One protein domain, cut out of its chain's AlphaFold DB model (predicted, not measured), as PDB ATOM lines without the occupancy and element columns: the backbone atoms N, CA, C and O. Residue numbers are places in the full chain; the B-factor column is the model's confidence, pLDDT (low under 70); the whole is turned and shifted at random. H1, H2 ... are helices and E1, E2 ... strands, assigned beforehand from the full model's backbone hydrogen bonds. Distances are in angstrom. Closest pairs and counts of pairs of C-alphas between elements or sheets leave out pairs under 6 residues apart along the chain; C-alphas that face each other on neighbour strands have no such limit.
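Overview. This is residues 161 to 251 of the 259 residues of an uncharacterized protein of Clostridiales bacterium (UniProt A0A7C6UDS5). Two small lobes stand at the two ends of a rod, joined by two thin connections, residues 181 to 183 and residues 226 to 235. One lobe holds the sheet E3 E4 E5, with H2 grazing it and the long loop of residues 196 to 211; the other holds the sheet E2 E1 E6 with H3, and the short H1 lies between the two sheets. The printed part has 91 residues with three named helices and six named strands, in the order E1 E2 H1 E3 H2 E4 E5 E6 H3, and both sheets are antiparallel. The class is mixed, helices and strands, with 38 residues in named elements, under half. The whole is loose, with a radius of gyration of the C-alphas of 15.9 A and spans of 49 by 20 by 17 A.

Along the chain. E3 is residues 184 to 187, 10.0 A long, E4 residues 212 to 215, 10.3 A, and E5 residues 222 to 225, 10.5 A. H2, residues 190 to 195, is 8.8 A long and begins at C-alpha 190, (-0.666, 3.936, -0.763). E1 is residues 161 to 163 and E2 residues 170 to 172, each 6.7 A long; C-alpha 161 is at (-25.842, 5.618, -32.089). H1 is residues 177 to 180, 4.9 A. E6, residues 236 to 239, is 10.1 A long, and H3, residues 240 to 245, is 8.6 A long and ends at C-alpha 245, (-26.635, -1.125, -43.101).

Arrangement. In the sheet E3 E4 E5, E4 is the inner strand. It is antiparallel to E3, with N 186 and O 213 within hydrogen-bond range at 2.9 A. E4 and E5 form a hairpin, with N 224 and O 214 at 2.8 A. H2 only grazes this sheet, with residues 192 to 195. Residues 197 to 198 pair in parallel with residues 222 to 223 of E5. In the sheet E2 E1 E6, E1 and E2 form a hairpin, with N 162 and O 172 at 2.8 A. E1 is antiparallel to E6, with N 161 and O 238 at 2.9 A. H3 is on this sheet at a height of 4.8 A, over none of its strands; the closest C-alphas of E1 and H3, Val 161 and Arg 240, are 5.6 A apart. Residues 249 to 250 pair in parallel with residues 170 to 171 of E2. H1 is only just not on this sheet, with 4 pairs of C-alphas within 10 A. In H2 and H3 every O i to N i+4 pair is within hydrogen-bond range; H1 is too short for such a pair.

Size, cuts and confidence. The two farthest C-alphas, Ala 190 and Ser 245, are 49.9 A apart. The printed part has no cut, and the link from H2 to E4, 16 residues, is long. Mean pLDDT of the printed part is 79.0; it is under 70 in residues 166 to 168, 180 to 184, 216 to 220 and 229 to 234.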
ATOM      1  N   VAL A 161     -26.242   6.812 -32.837       86.81
ATOM      2  CA  VAL A 161     -25.842   5.618 -32.089       86.81
ATOM      3  C   VAL A 161     -24.321   5.499 -32.015       86.81
ATOM      4  O   VAL A 161     -23.575   6.071 -32.806       86.81
ATOM      5  N   TYR A 162     -23.853   4.750 -31.022       86.81
ATOM      6  CA  TYR A 162     -22.445   4.534 -30.725       86.81
ATOM      7  C   TYR A 162     -22.090   3.065 -30.932       86.81
ATOM      8  O   TYR A 162     -22.735   2.181 -30.365       86.81
ATOM      9  N   VAL A 163     -21.046   2.807 -31.715       86.44
ATOM     10  CA  VAL A 163     -20.547   1.457 -32.019       86.44
ATOM     11  C   VAL A 163     -19.109   1.284 -31.542       86.44
ATOM     12  O   VAL A 163     -18.368   2.257 -31.401       86.44
ATOM     13  N   PHE A 164     -18.695   0.036 -31.310       84.44
ATOM     14  CA  PHE A 164     -17.321  -0.325 -30.951       84.44
ATOM     15  C   PHE A 164     -16.631  -1.049 -32.121       84.44
ATOM     16  O   PHE A 164     -16.670  -2.281 -32.158       84.44
ATOM     17  N   PRO A 165     -15.913  -0.346 -33.021       73.50
ATOM     18  CA  PRO A 165     -15.441  -0.917 -34.292       73.50
ATOM     19  C   PRO A 165     -14.544  -2.149 -34.132       73.50
ATOM     20  O   PRO A 165     -14.486  -3.016 -34.993       73.50
ATOM     21  N   LYS A 166     -13.808  -2.221 -33.017       69.50
ATOM     22  CA  LYS A 166     -12.819  -3.275 -32.757       69.50
ATOM     23  C   LYS A 166     -13.344  -4.439 -31.914       69.50
ATOM     24  O   LYS A 166     -12.636  -5.431 -31.772       69.50
ATOM     25  N   ARG A 167     -14.496  -4.296 -31.248       63.41
ATOM     26  CA  ARG A 167     -14.912  -5.210 -30.160       63.41
ATOM     27  C   ARG A 167     -16.414  -5.480 -30.063       63.41
ATOM     28  O   ARG A 167     -16.807  -6.243 -29.183       63.41
ATOM     29  N   GLY A 168     -17.254  -4.898 -30.916       67.75
ATOM     30  CA  GLY A 168     -18.697  -5.100 -30.821       67.75
ATOM     31  C   GLY A 168     -19.408  -5.004 -32.159       67.75
ATOM     32  O   GLY A 168     -19.149  -4.099 -32.936       67.75
ATOM     33  N   ILE A 169     -20.359  -5.912 -32.367       80.88
ATOM     34  CA  ILE A 169     -21.337  -5.887 -33.468       80.88
ATOM     35  C   ILE A 169     -22.639  -5.190 -33.056       80.88
ATOM     36  O   ILE A 169     -23.666  -5.346 -33.709       80.88
ATOM     37  N   ARG A 170     -22.636  -4.484 -31.917       85.75
ATOM     38  CA  ARG A 170     -23.833  -3.873 -31.340       85.75
ATOM     39  C   ARG A 170     -23.718  -2.360 -31.288       85.75
ATOM     40  O   ARG A 170     -22.649  -1.844 -30.962       85.75
ATOM     41  N   TYR A 171     -24.826  -1.679 -31.561       89.06
ATOM     42  CA  TYR A 171     -24.941  -0.233 -31.417       89.06
ATOM     43  C   TYR A 171     -25.680   0.146 -30.126       89.06
ATOM     44  O   TYR A 171     -26.559  -0.574 -29.636       89.06
ATOM     45  N   HIS A 172     -25.286   1.278 -29.547       87.62
ATOM     46  CA  HIS A 172     -25.688   1.742 -28.220       87.62
ATOM     47  C   HIS A 172     -26.161   3.204 -28.265       87.62
ATOM     48  O   HIS A 172     -25.699   3.978 -29.094       87.62
ATOM     49  N   ILE A 173     -27.035   3.611 -27.343       85.94
ATOM     50  CA  ILE A 173     -27.357   5.032 -27.094       85.94
ATOM     51  C   ILE A 173     -26.408   5.626 -26.053       85.94
ATOM     52  O   ILE A 173     -25.890   4.881 -25.224       85.94
ATOM     53  N   ARG A 174     -26.239   6.957 -26.028       78.94
ATOM     54  CA  ARG A 174     -25.308   7.660 -25.116       78.94
ATOM     55  C   ARG A 174     -25.491   7.307 -23.633       78.94
ATOM     56  O   ARG A 174     -24.523   7.285 -22.880       78.94
ATOM     57  N   SER A 175     -26.725   7.037 -23.215       74.31
ATOM     58  CA  SER A 175     -27.093   6.690 -21.837       74.31
ATOM     59  C   SER A 175     -26.910   5.206 -21.491       74.31
ATOM     60  O   SER A 175     -27.240   4.790 -20.385       74.31
ATOM     61  N   CYS A 176     -26.394   4.377 -22.403       78.38
ATOM     62  CA  CYS A 176     -26.170   2.964 -22.127       78.38
ATOM     63  C   CYS A 176     -25.069   2.779 -21.068       78.38
ATOM     64  O   CYS A 176     -23.966   3.307 -21.216       78.38
ATOM     65  N   SER A 177     -25.327   1.954 -20.049       71.19
ATOM     66  CA  SER A 177     -24.343   1.600 -19.013       71.19
ATOM     67  C   SER A 177     -23.034   1.066 -19.599       71.19
ATOM     68  O   SER A 177     -21.957   1.396 -19.123       71.19
ATOM     69  N   THR A 178     -23.093   0.341 -20.719       72.25
ATOM     70  CA  THR A 178     -21.905  -0.159 -21.423       72.25
ATOM     71  C   THR A 178     -21.015   0.958 -21.985       72.25
ATOM     72  O   THR A 178     -19.819   0.732 -22.171       72.25
ATOM     73  N   LEU A 179     -21.548   2.156 -22.254       70.75
ATOM     74  CA  LEU A 179     -20.741   3.331 -22.609       70.75
ATOM     75  C   LEU A 179     -20.206   4.055 -21.367       70.75
ATOM     76  O   LEU A 179     -19.097   4.574 -21.422       70.75
ATOM     77  N   GLN A 180     -20.969   4.071 -20.269       58.91
ATOM     78  CA  GLN A 180     -20.654   4.843 -19.058       58.91
ATOM     79  C   GLN A 180     -19.768   4.110 -18.039       58.91
ATOM     80  O   GLN A 180     -19.078   4.750 -17.251       58.91
ATOM     81  N   GLU A 181     -19.750   2.779 -18.039       54.81
ATOM     82  CA  GLU A 181     -18.841   2.000 -17.199       54.81
ATOM     83  C   GLU A 181     -17.397   2.222 -17.659       54.81
ATOM     84  O   GLU A 181     -17.052   1.860 -18.787       54.81
ATOM     85  N   GLY A 182     -16.527   2.762 -16.805       53.22
ATOM     86  CA  GLY A 182     -15.087   2.652 -17.052       53.22
ATOM     87  C   GLY A 182     -14.191   3.779 -16.579       53.22
ATOM     88  O   GLY A 182     -12.980   3.621 -16.695       53.22
ATOM     89  N   GLU A 183     -14.712   4.889 -16.062       60.31
ATOM     90  CA  GLU A 183     -13.844   6.029 -15.751       60.31
ATOM     91  C   GLU A 183     -14.123   6.612 -14.369       60.31
ATOM     92  O   GLU A 183     -14.542   7.754 -14.214       60.31
ATOM     93  N   ILE A 184     -13.855   5.817 -13.328       65.81
ATOM     94  CA  ILE A 184     -13.658   6.394 -11.997       65.81
ATOM     95  C   ILE A 184     -12.210   6.888 -11.951       65.81
ATOM     96  O   ILE A 184     -11.271   6.100 -11.783       65.81
ATOM     97  N   SER A 185     -12.026   8.192 -12.151       71.38
ATOM     98  CA  SER A 185     -10.727   8.844 -12.004       71.38
ATOM     99  C   SER A 185     -10.402   9.019 -10.523       71.38
ATOM    100  O   SER A 185     -11.137   9.691  -9.799       71.38
ATOM    101  N   VAL A 186      -9.294   8.438 -10.068       81.19
ATOM    102  CA  VAL A 186      -8.841   8.526  -8.674       81.19
ATOM    103  C   VAL A 186      -7.362   8.903  -8.642       81.19
ATOM    104  O   VAL A 186      -6.601   8.599  -9.558       81.19
ATOM    105  N   VAL A 187      -6.937   9.573  -7.577       85.75
ATOM    106  CA  VAL A 187      -5.521   9.861  -7.328       85.75
ATOM    107  C   VAL A 187      -4.855   8.637  -6.701       85.75
ATOM    108  O   VAL A 187      -5.326   8.111  -5.690       85.75
ATOM    109  N   LEU A 188      -3.748   8.185  -7.288       85.00
ATOM    110  CA  LEU A 188      -2.973   7.054  -6.793       85.00
ATOM    111  C   LEU A 188      -2.400   7.368  -5.406       85.00
ATOM    112  O   LEU A 188      -1.661   8.332  -5.227       85.00
ATOM    113  N   ASN A 189      -2.717   6.516  -4.434       86.38
ATOM    114  CA  ASN A 189      -2.210   6.600  -3.069       86.38
ATOM    115  C   ASN A 189      -1.815   5.209  -2.537       86.38
ATOM    116  O   ASN A 189      -2.160   4.169  -3.112       86.38
ATOM    117  N   ALA A 190      -1.132   5.175  -1.390       84.56
ATOM    118  CA  ALA A 190      -0.666   3.936  -0.763       84.56
ATOM    119  C   ALA A 190      -1.796   2.955  -0.377       84.56
ATOM    120  O   ALA A 190      -1.538   1.764  -0.190       84.56
ATOM    121  N   ARG A 191      -3.043   3.428  -0.236       85.00
ATOM    122  CA  ARG A 191      -4.217   2.580   0.034       85.00
ATOM    123  C   ARG A 191      -4.645   1.826  -1.223       85.00
ATOM    124  O   ARG A 191      -4.912   0.627  -1.147       85.00
ATOM    125  N   ILE A 192      -4.656   2.499  -2.373       83.19
ATOM    126  CA  ILE A 192      -5.006   1.892  -3.661       83.19
ATOM    127  C   ILE A 192      -3.952   0.864  -4.070       83.19
ATOM    128  O   ILE A 192      -4.326  -0.253  -4.406       83.19
ATOM    129  N   ARG A 193      -2.650   1.160  -3.927       83.94
ATOM    130  CA  ARG A 193      -1.577   0.182  -4.214       83.94
ATOM    131  C   ARG A 193      -1.681  -1.114  -3.408       83.94
ATOM    132  O   ARG A 193      -1.265  -2.161  -3.886       83.94
ATOM    133  N   ARG A 194      -2.198  -1.033  -2.178       84.56
ATOM    134  CA  ARG A 194      -2.401  -2.198  -1.303       84.56
ATOM    135  C   ARG A 194      -3.671  -2.979  -1.631       84.56
ATOM    136  O   ARG A 194      -3.706  -4.182  -1.416       84.56
ATOM    137  N   SER A 195      -4.709  -2.298  -2.117       82.81
ATOM    138  CA  SER A 195      -6.052  -2.880  -2.272       82.81
ATOM    139  C   SER A 195      -6.376  -3.296  -3.714       82.81
ATOM    140  O   SER A 195      -7.272  -4.111  -3.924       82.81
ATOM    141  N   TYR A 196      -5.659  -2.744  -4.698       85.50
ATOM    142  CA  TYR A 196      -5.894  -2.930  -6.130       85.50
ATOM    143  C   TYR A 196      -4.614  -3.408  -6.824       85.50
ATOM    144  O   TYR A 196      -3.513  -2.958  -6.505       85.50
ATOM    145  N   ALA A 197      -4.751  -4.294  -7.809       86.50
ATOM    146  CA  ALA A 197      -3.642  -4.796  -8.608       86.50
ATOM    147  C   ALA A 197      -3.328  -3.857  -9.791       86.50
ATOM    148  O   ALA A 197      -4.244  -3.328 -10.428       86.50
ATOM    149  N   PRO A 198      -2.048  -3.651 -10.149       88.19
ATOM    150  CA  PRO A 198      -1.693  -2.885 -11.336       88.19
ATOM    151  C   PRO A 198      -2.053  -3.652 -12.614       88.19
ATOM    152  O   PRO A 198      -1.776  -4.847 -12.745       88.19
ATOM    153  N   CYS A 199      -2.604  -2.956 -13.609       84.38
ATOM    154  CA  CYS A 199      -2.835  -3.539 -14.929       84.38
ATOM    155  C   CYS A 199      -1.522  -4.033 -15.574       84.38
ATOM    156  O   CYS A 199      -0.564  -3.276 -15.743       84.38
ATOM    157  N   LYS A 200      -1.503  -5.296 -16.017       83.12
ATOM    158  CA  LYS A 200      -0.330  -5.925 -16.656       83.12
ATOM    159  C   LYS A 200       0.044  -5.298 -18.005       83.12
ATOM    160  O   LYS A 200       1.207  -5.342 -18.392       83.12
ATOM    161  N   LEU A 201      -0.930  -4.709 -18.704       80.31
ATOM    162  CA  LEU A 201      -0.750  -4.151 -20.048       80.31
ATOM    163  C   LEU A 201      -0.171  -2.735 -20.013       80.31
ATOM    164  O   LEU A 201       0.815  -2.462 -20.686       80.31
ATOM    165  N   CYS A 202      -0.748  -1.835 -19.208       80.25
ATOM    166  CA  CYS A 202      -0.278  -0.446 -19.139       80.25
ATOM    167  C   CYS A 202       0.777  -0.193 -18.055       80.25
ATOM    168  O   CYS A 202       1.223   0.944 -17.921       80.25
ATOM    169  N   LYS A 203       1.141  -1.219 -17.268       84.44
ATOM    170  CA  LYS A 203       2.170  -1.188 -16.212       84.44
ATOM    171  C   LYS A 203       2.119   0.094 -15.349       84.44
ATOM    172  O   LYS A 203       3.102   0.824 -15.274       84.44
ATOM    173  N   PRO A 204       0.989   0.391 -14.677       83.31
ATOM    174  CA  PRO A 204       0.800   1.638 -13.930       83.31
ATOM    175  C   PRO A 204       1.605   1.704 -12.623       83.31
ATOM    176  O   PRO A 204       1.636   2.748 -11.983       83.31
ATOM    177  N   ALA A 205       2.254   0.609 -12.209       83.38
ATOM    178  CA  ALA A 205       3.037   0.543 -10.975       83.38
ATOM    179  C   ALA A 205       4.220   1.529 -10.940       83.38
ATOM    180  O   ALA A 205       4.635   1.924  -9.852       83.38
ATOM    181  N   SER A 206       4.724   1.943 -12.110       84.19
ATOM    182  CA  SER A 206       5.838   2.886 -12.251       84.19
ATOM    183  C   SER A 206       5.453   4.354 -12.047       84.19
ATOM    184  O   SER A 206       6.328   5.213 -12.088       84.19
ATOM    185  N   LEU A 207       4.164   4.674 -11.891       84.81
ATOM    186  CA  LEU A 207       3.721   6.043 -11.624       84.81
ATOM    187  C   LEU A 207       4.030   6.439 -10.171       84.81
ATOM    188  O   LEU A 207       3.947   5.569  -9.303       84.81
ATOM    189  N   PRO A 208       4.361   7.709  -9.880       85.44
ATOM    190  CA  PRO A 208       4.529   8.190  -8.510       85.44
ATOM    191  C   PRO A 208       3.183   8.291  -7.776       85.44
ATOM    192  O   PRO A 208       2.119   8.382  -8.396       85.44
ATOM    193  N   ASP A 209       3.228   8.289  -6.445       84.69
ATOM    194  CA  ASP A 209       2.049   8.593  -5.628       84.69
ATOM    195  C   ASP A 209       1.614  10.048  -5.874       84.69
ATOM    196  O   ASP A 209       2.451  10.940  -5.999       84.69
ATOM    197  N   GLY A 210       0.305  10.276  -6.016       81.44
ATOM    198  CA  GLY A 210      -0.263  11.542  -6.494       81.44
ATOM    199  C   GLY A 210      -0.615  11.567  -7.990       81.44
ATOM    200  O   GLY A 210      -1.298  12.485  -8.433       81.44
ATOM    201  N   ALA A 211      -0.218  10.558  -8.774       83.50
ATOM    202  CA  ALA A 211      -0.598  10.460 -10.185       83.50
ATOM    203  C   ALA A 211      -2.085  10.104 -10.372       83.50
ATOM    204  O   ALA A 211      -2.641   9.293  -9.631       83.50
ATOM    205  N   GLN A 212      -2.724  10.657 -11.406       83.69
ATOM    206  CA  GLN A 212      -4.099  10.313 -11.774       83.69
ATOM    207  C   GLN A 212      -4.151   8.921 -12.426       83.69
ATOM    208  O   GLN A 212      -3.378   8.609 -13.336       83.69
ATOM    209  N   ILE A 213      -5.054   8.070 -11.941       84.50
ATOM    210  CA  ILE A 213      -5.262   6.696 -12.414       84.50
ATOM    211  C   ILE A 213      -6.751   6.420 -12.610       84.50
ATOM    212  O   ILE A 213      -7.598   7.041 -11.970       84.50
ATOM    213  N   HIS A 214      -7.075   5.484 -13.499       83.31
ATOM    214  CA  HIS A 214      -8.459   5.099 -13.777       83.31
ATOM    215  C   HIS A 214      -8.735   3.698 -13.230       83.31
ATOM    216  O   HIS A 214      -7.919   2.781 -13.383       83.31
ATOM    217  N   LEU A 215      -9.894   3.534 -12.597       75.44
ATOM    218  CA  LEU A 215     -10.453   2.241 -12.217       75.44
ATOM    219  C   LEU A 215     -11.571   1.898 -13.205       75.44
ATOM    220  O   LEU A 215     -12.442   2.728 -13.462       75.44
ATOM    221  N   PHE A 216     -11.557   0.677 -13.747       65.75
ATOM    222  CA  PHE A 216     -12.602   0.222 -14.672       65.75
ATOM    223  C   PHE A 216     -13.959   0.082 -13.957       65.75
ATOM    224  O   PHE A 216     -15.002   0.436 -14.493       65.75
ATOM    225  N   SER A 217     -13.926  -0.407 -12.717       66.00
ATOM    226  CA  SER A 217     -15.039  -0.420 -11.763       66.00
ATOM    227  C   SER A 217     -14.498  -0.675 -10.354       66.00
ATOM    228  O   SER A 217     -13.418  -1.260 -10.214       66.00
ATOM    229  N   GLU A 218     -15.244  -0.310  -9.308       63.12
ATOM    230  CA  GLU A 218     -14.864  -0.618  -7.915       63.12
ATOM    231  C   GLU A 218     -14.670  -2.128  -7.687       63.12
ATOM    232  O   GLU A 218     -13.781  -2.552  -6.947       63.12
ATOM    233  N   ALA A 219     -15.443  -2.958  -8.396       61.97
ATOM    234  CA  ALA A 219     -15.375  -4.414  -8.306       61.97
ATOM    235  C   ALA A 219     -14.143  -5.019  -9.002       61.97
ATOM    236  O   ALA A 219     -13.625  -6.040  -8.554       61.97
ATOM    237  N   SER A 220     -13.650  -4.400 -10.082       64.81
ATOM    238  CA  SER A 220     -12.574  -4.963 -10.914       64.81
ATOM    239  C   SER A 220     -11.221  -5.074 -10.201       64.81
ATOM    240  O   SER A 220     -10.343  -5.772 -10.697       64.81
ATOM    241  N   ARG A 221     -11.046  -4.401  -9.048       78.50
ATOM    242  CA  ARG A 221      -9.815  -4.347  -8.231       78.50
ATOM    243  C   ARG A 221      -8.516  -4.140  -9.031       78.50
ATOM    244  O   ARG A 221      -7.439  -4.473  -8.543       78.50
ATOM    245  N   VAL A 222      -8.584  -3.560 -10.230       82.50
ATOM    246  CA  VAL A 222      -7.426  -3.280 -11.088       82.50
ATOM    247  C   VAL A 222      -7.399  -1.796 -11.423       82.50
ATOM    248  O   VAL A 222      -8.406  -1.228 -11.839       82.50
ATOM    249  N   TYR A 223      -6.235  -1.170 -11.252       86.06
ATOM    250  CA  TYR A 223      -6.025   0.224 -11.634       86.06
ATOM    251  C   TYR A 223      -5.184   0.342 -12.902       86.06
ATOM    252  O   TYR A 223      -4.329  -0.501 -13.196       86.06
ATOM    253  N   HIS A 224      -5.440   1.403 -13.658       86.75
ATOM    254  CA  HIS A 224      -4.900   1.654 -14.987       86.75
ATOM    255  C   HIS A 224      -4.319   3.071 -15.085       86.75
ATOM    256  O   HIS A 224      -4.673   3.961 -14.315       86.75
ATOM    257  N   ARG A 225      -3.434   3.295 -16.063       85.50
ATOM    258  CA  ARG A 225      -3.023   4.654 -16.460       85.50
ATOM    259  C   ARG A 225      -4.166   5.327 -17.227       85.50
ATOM    260  O   ARG A 225      -4.930   4.616 -17.879       85.50
ATOM    261  N   VAL A 226      -4.213   6.660 -17.206       78.62
ATOM    262  CA  VAL A 226      -5.173   7.483 -17.977       78.62
ATOM    263  C   VAL A 226      -5.222   7.049 -19.449       78.62
ATOM    264  O   VAL A 226      -6.289   6.803 -20.001       78.62
ATOM    265  N   ASP A 227      -4.057   6.803 -20.051       76.44
ATOM    266  CA  ASP A 227      -3.942   6.418 -21.465       76.44
ATOM    267  C   ASP A 227      -4.034   4.907 -21.733       76.44
ATOM    268  O   ASP A 227      -3.608   4.422 -22.782       76.44
ATOM    269  N   CYS A 228      -4.542   4.102 -20.793       76.12
ATOM    270  CA  CYS A 228      -4.623   2.658 -20.995       76.12
ATOM    271  C   CYS A 228      -5.630   2.315 -22.114       76.12
ATOM    272  O   CYS A 228      -6.818   2.604 -21.961       76.12
ATOM    273  N   PRO A 229      -5.232   1.582 -23.176       69.56
ATOM    274  CA  PRO A 229      -6.143   1.179 -24.258       69.56
ATOM    275  C   PRO A 229      -7.304   0.289 -23.796       69.56
ATOM    276  O   PRO A 229      -8.275   0.097 -24.516       69.56
ATOM    277  N   THR A 230      -7.181  -0.314 -22.609       67.19
ATOM    278  CA  THR A 230      -8.237  -1.143 -22.008       67.19
ATOM    279  C   THR A 230      -9.334  -0.293 -21.368       67.19
ATOM    280  O   THR A 230     -10.482  -0.718 -21.343       67.19
ATOM    281  N   VAL A 231      -8.978   0.899 -20.880       66.94
ATOM    282  CA  VAL A 231      -9.910   1.864 -20.279       66.94
ATOM    283  C   VAL A 231     -10.488   2.784 -21.346       66.94
ATOM    284  O   VAL A 231     -11.685   3.056 -21.349       66.94
ATOM    285  N   LYS A 232      -9.657   3.209 -22.305       63.12
ATOM    286  CA  LYS A 232     -10.075   4.070 -23.408       63.12
ATOM    287  C   LYS A 232     -10.929   3.282 -24.400       63.12
ATOM    288  O   LYS A 232     -10.431   2.661 -25.339       63.12
ATOM    289  N   LYS A 233     -12.241   3.304 -24.183       66.00
ATOM    290  CA  LYS A 233     -13.230   2.780 -25.123       66.00
ATOM    291  C   LYS A 233     -13.231   3.654 -26.380       66.00
ATOM    292  O   LYS A 233     -13.750   4.763 -26.364       66.00
ATOM    293  N   SER A 234     -12.651   3.165 -27.478       66.19
ATOM    294  CA  SER A 234     -12.823   3.791 -28.792       66.19
ATOM    295  C   SER A 234     -14.212   3.430 -29.319       66.19
ATOM    296  O   SER A 234     -14.388   2.372 -29.932       66.19
ATOM    297  N   TYR A 235     -15.200   4.264 -29.019       77.69
ATOM    298  CA  TYR A 235     -16.488   4.222 -29.695       77.69
ATOM    299  C   TYR A 235     -16.506   5.254 -30.822       77.69
ATOM    300  O   TYR A 235     -15.857   6.297 -30.730       77.69
ATOM    301  N   VAL A 236     -17.232   4.947 -31.888       80.88
ATOM    302  CA  VAL A 236     -17.483   5.866 -33.001       80.88
ATOM    303  C   VAL A 236     -18.968   6.186 -32.998       80.88
ATOM    304  O   VAL A 236     -19.796   5.297 -32.787       80.88
ATOM    305  N   GLN A 237     -19.288   7.463 -33.166       82.38
ATOM    306  CA  GLN A 237     -20.656   7.936 -33.320       82.38
ATOM    307  C   GLN A 237     -21.034   7.860 -34.800       82.38
ATOM    308  O   GLN A 237     -20.279   8.346 -35.639       82.38
ATOM    309  N   MET A 238     -22.180   7.259 -35.104       85.94
ATOM    310  CA  MET A 238     -22.722   7.139 -36.460       85.94
ATOM    311  C   MET A 238     -24.250   7.162 -36.444       85.94
ATOM    312  O   MET A 238     -24.872   7.111 -35.376       85.94
ATOM    313  N   GLN A 239     -24.862   7.265 -37.619       85.69
ATOM    314  CA  GLN A 239     -26.317   7.216 -37.734       85.69
ATOM    315  C   GLN A 239     -26.835   5.792 -37.513       85.69
ATOM    316  O   GLN A 239     -26.145   4.808 -37.791       85.69
ATOM    317  N   ARG A 240     -28.059   5.656 -36.993       85.06
ATOM    318  CA  ARG A 240     -28.661   4.337 -36.766       85.06
ATOM    319  C   ARG A 240     -28.861   3.560 -38.068       85.06
ATOM    320  O   ARG A 240     -28.564   2.368 -38.084       85.06
ATOM    321  N   SER A 241     -29.359   4.210 -39.119       83.56
ATOM    322  CA  SER A 241     -29.544   3.597 -40.443       83.56
ATOM    323  C   SER A 241     -28.217   3.064 -40.987       83.56
ATOM    324  O   SER A 241     -28.129   1.903 -41.381       83.56
ATOM    325  N   GLU A 242     -27.156   3.864 -40.874       85.25
ATOM    326  CA  GLU A 242     -25.785   3.485 -41.225       85.25
ATOM    327  C   GLU A 242     -25.265   2.300 -40.389       85.25
ATOM    328  O   GLU A 242     -24.653   1.372 -40.916       85.25
ATOM    329  N   ALA A 243     -25.547   2.269 -39.085       85.75
ATOM    330  CA  ALA A 243     -25.174   1.137 -38.243       85.75
ATOM    331  C   ALA A 243     -25.902  -0.152 -38.672       85.75
ATOM    332  O   ALA A 243     -25.297  -1.221 -38.735       85.75
ATOM    333  N   VAL A 244     -27.192  -0.077 -39.003       85.25
ATOM    334  CA  VAL A 244     -27.954  -1.245 -39.476       85.25
ATOM    335  C   VAL A 244     -27.453  -1.711 -40.845       85.25
ATOM    336  O   VAL A 244     -27.277  -2.914 -41.039       85.25
ATOM    337  N   SER A 245     -27.153  -0.789 -41.767       84.69
ATOM    338  CA  SER A 245     -26.635  -1.125 -43.101       84.69
ATOM    339  C   SER A 245     -25.245  -1.768 -43.046       84.69
ATOM    340  O   SER A 245     -24.955  -2.685 -43.811       84.69
ATOM    341  N   GLN A 246     -24.416  -1.373 -42.076       83.94
ATOM    342  CA  GLN A 246     -23.126  -2.006 -41.784       83.94
ATOM    343  C   GLN A 246     -23.249  -3.339 -41.010       83.94
ATOM    344  O   GLN A 246     -22.235  -3.963 -40.696       83.94
ATOM    345  N   GLY A 247     -24.469  -3.801 -40.708       86.00
ATOM    346  CA  GLY A 247     -24.733  -5.089 -40.057       86.00
ATOM    347  C   GLY A 247     -24.668  -5.068 -38.526       86.00
ATOM    348  O   GLY A 247     -24.607  -6.130 -37.900       86.00
ATOM    349  N   TYR A 248     -24.683  -3.890 -37.896       88.25
ATOM    350  CA  TYR A 248     -24.744  -3.788 -36.439       88.25
ATOM    351  C   TYR A 248     -26.156  -4.080 -35.915       88.25
ATOM    352  O   TYR A 248     -27.174  -3.682 -36.474       88.25
ATOM    353  N   THR A 249     -26.211  -4.750 -34.767       89.25
ATOM    354  CA  THR A 249     -27.448  -5.153 -34.085       89.25
ATOM    355  C   THR A 249     -27.736  -4.264 -32.871       89.25
ATOM    356  O   THR A 249     -26.807  -3.717 -32.271       89.25
ATOM    357  N   PRO A 250     -28.998  -4.089 -32.448       88.56
ATOM    358  CA  PRO A 250     -29.296  -3.307 -31.253       88.56
ATOM    359  C   PRO A 250     -28.702  -3.958 -30.000       88.56
ATOM    360  O   PRO A 250     -28.697  -5.180 -29.828       88.56
ATOM    361  N   CYS A 251     -28.209  -3.133 -29.078       85.62
ATOM    362  CA  CYS A 251     -27.776  -3.612 -27.774       85.62
ATOM    363  C   CYS A 251     -28.949  -4.217 -26.982       85.62
ATOM    364  O   CYS A 251     -29.986  -3.585 -26.816       85.62
TER     365      CYS A 251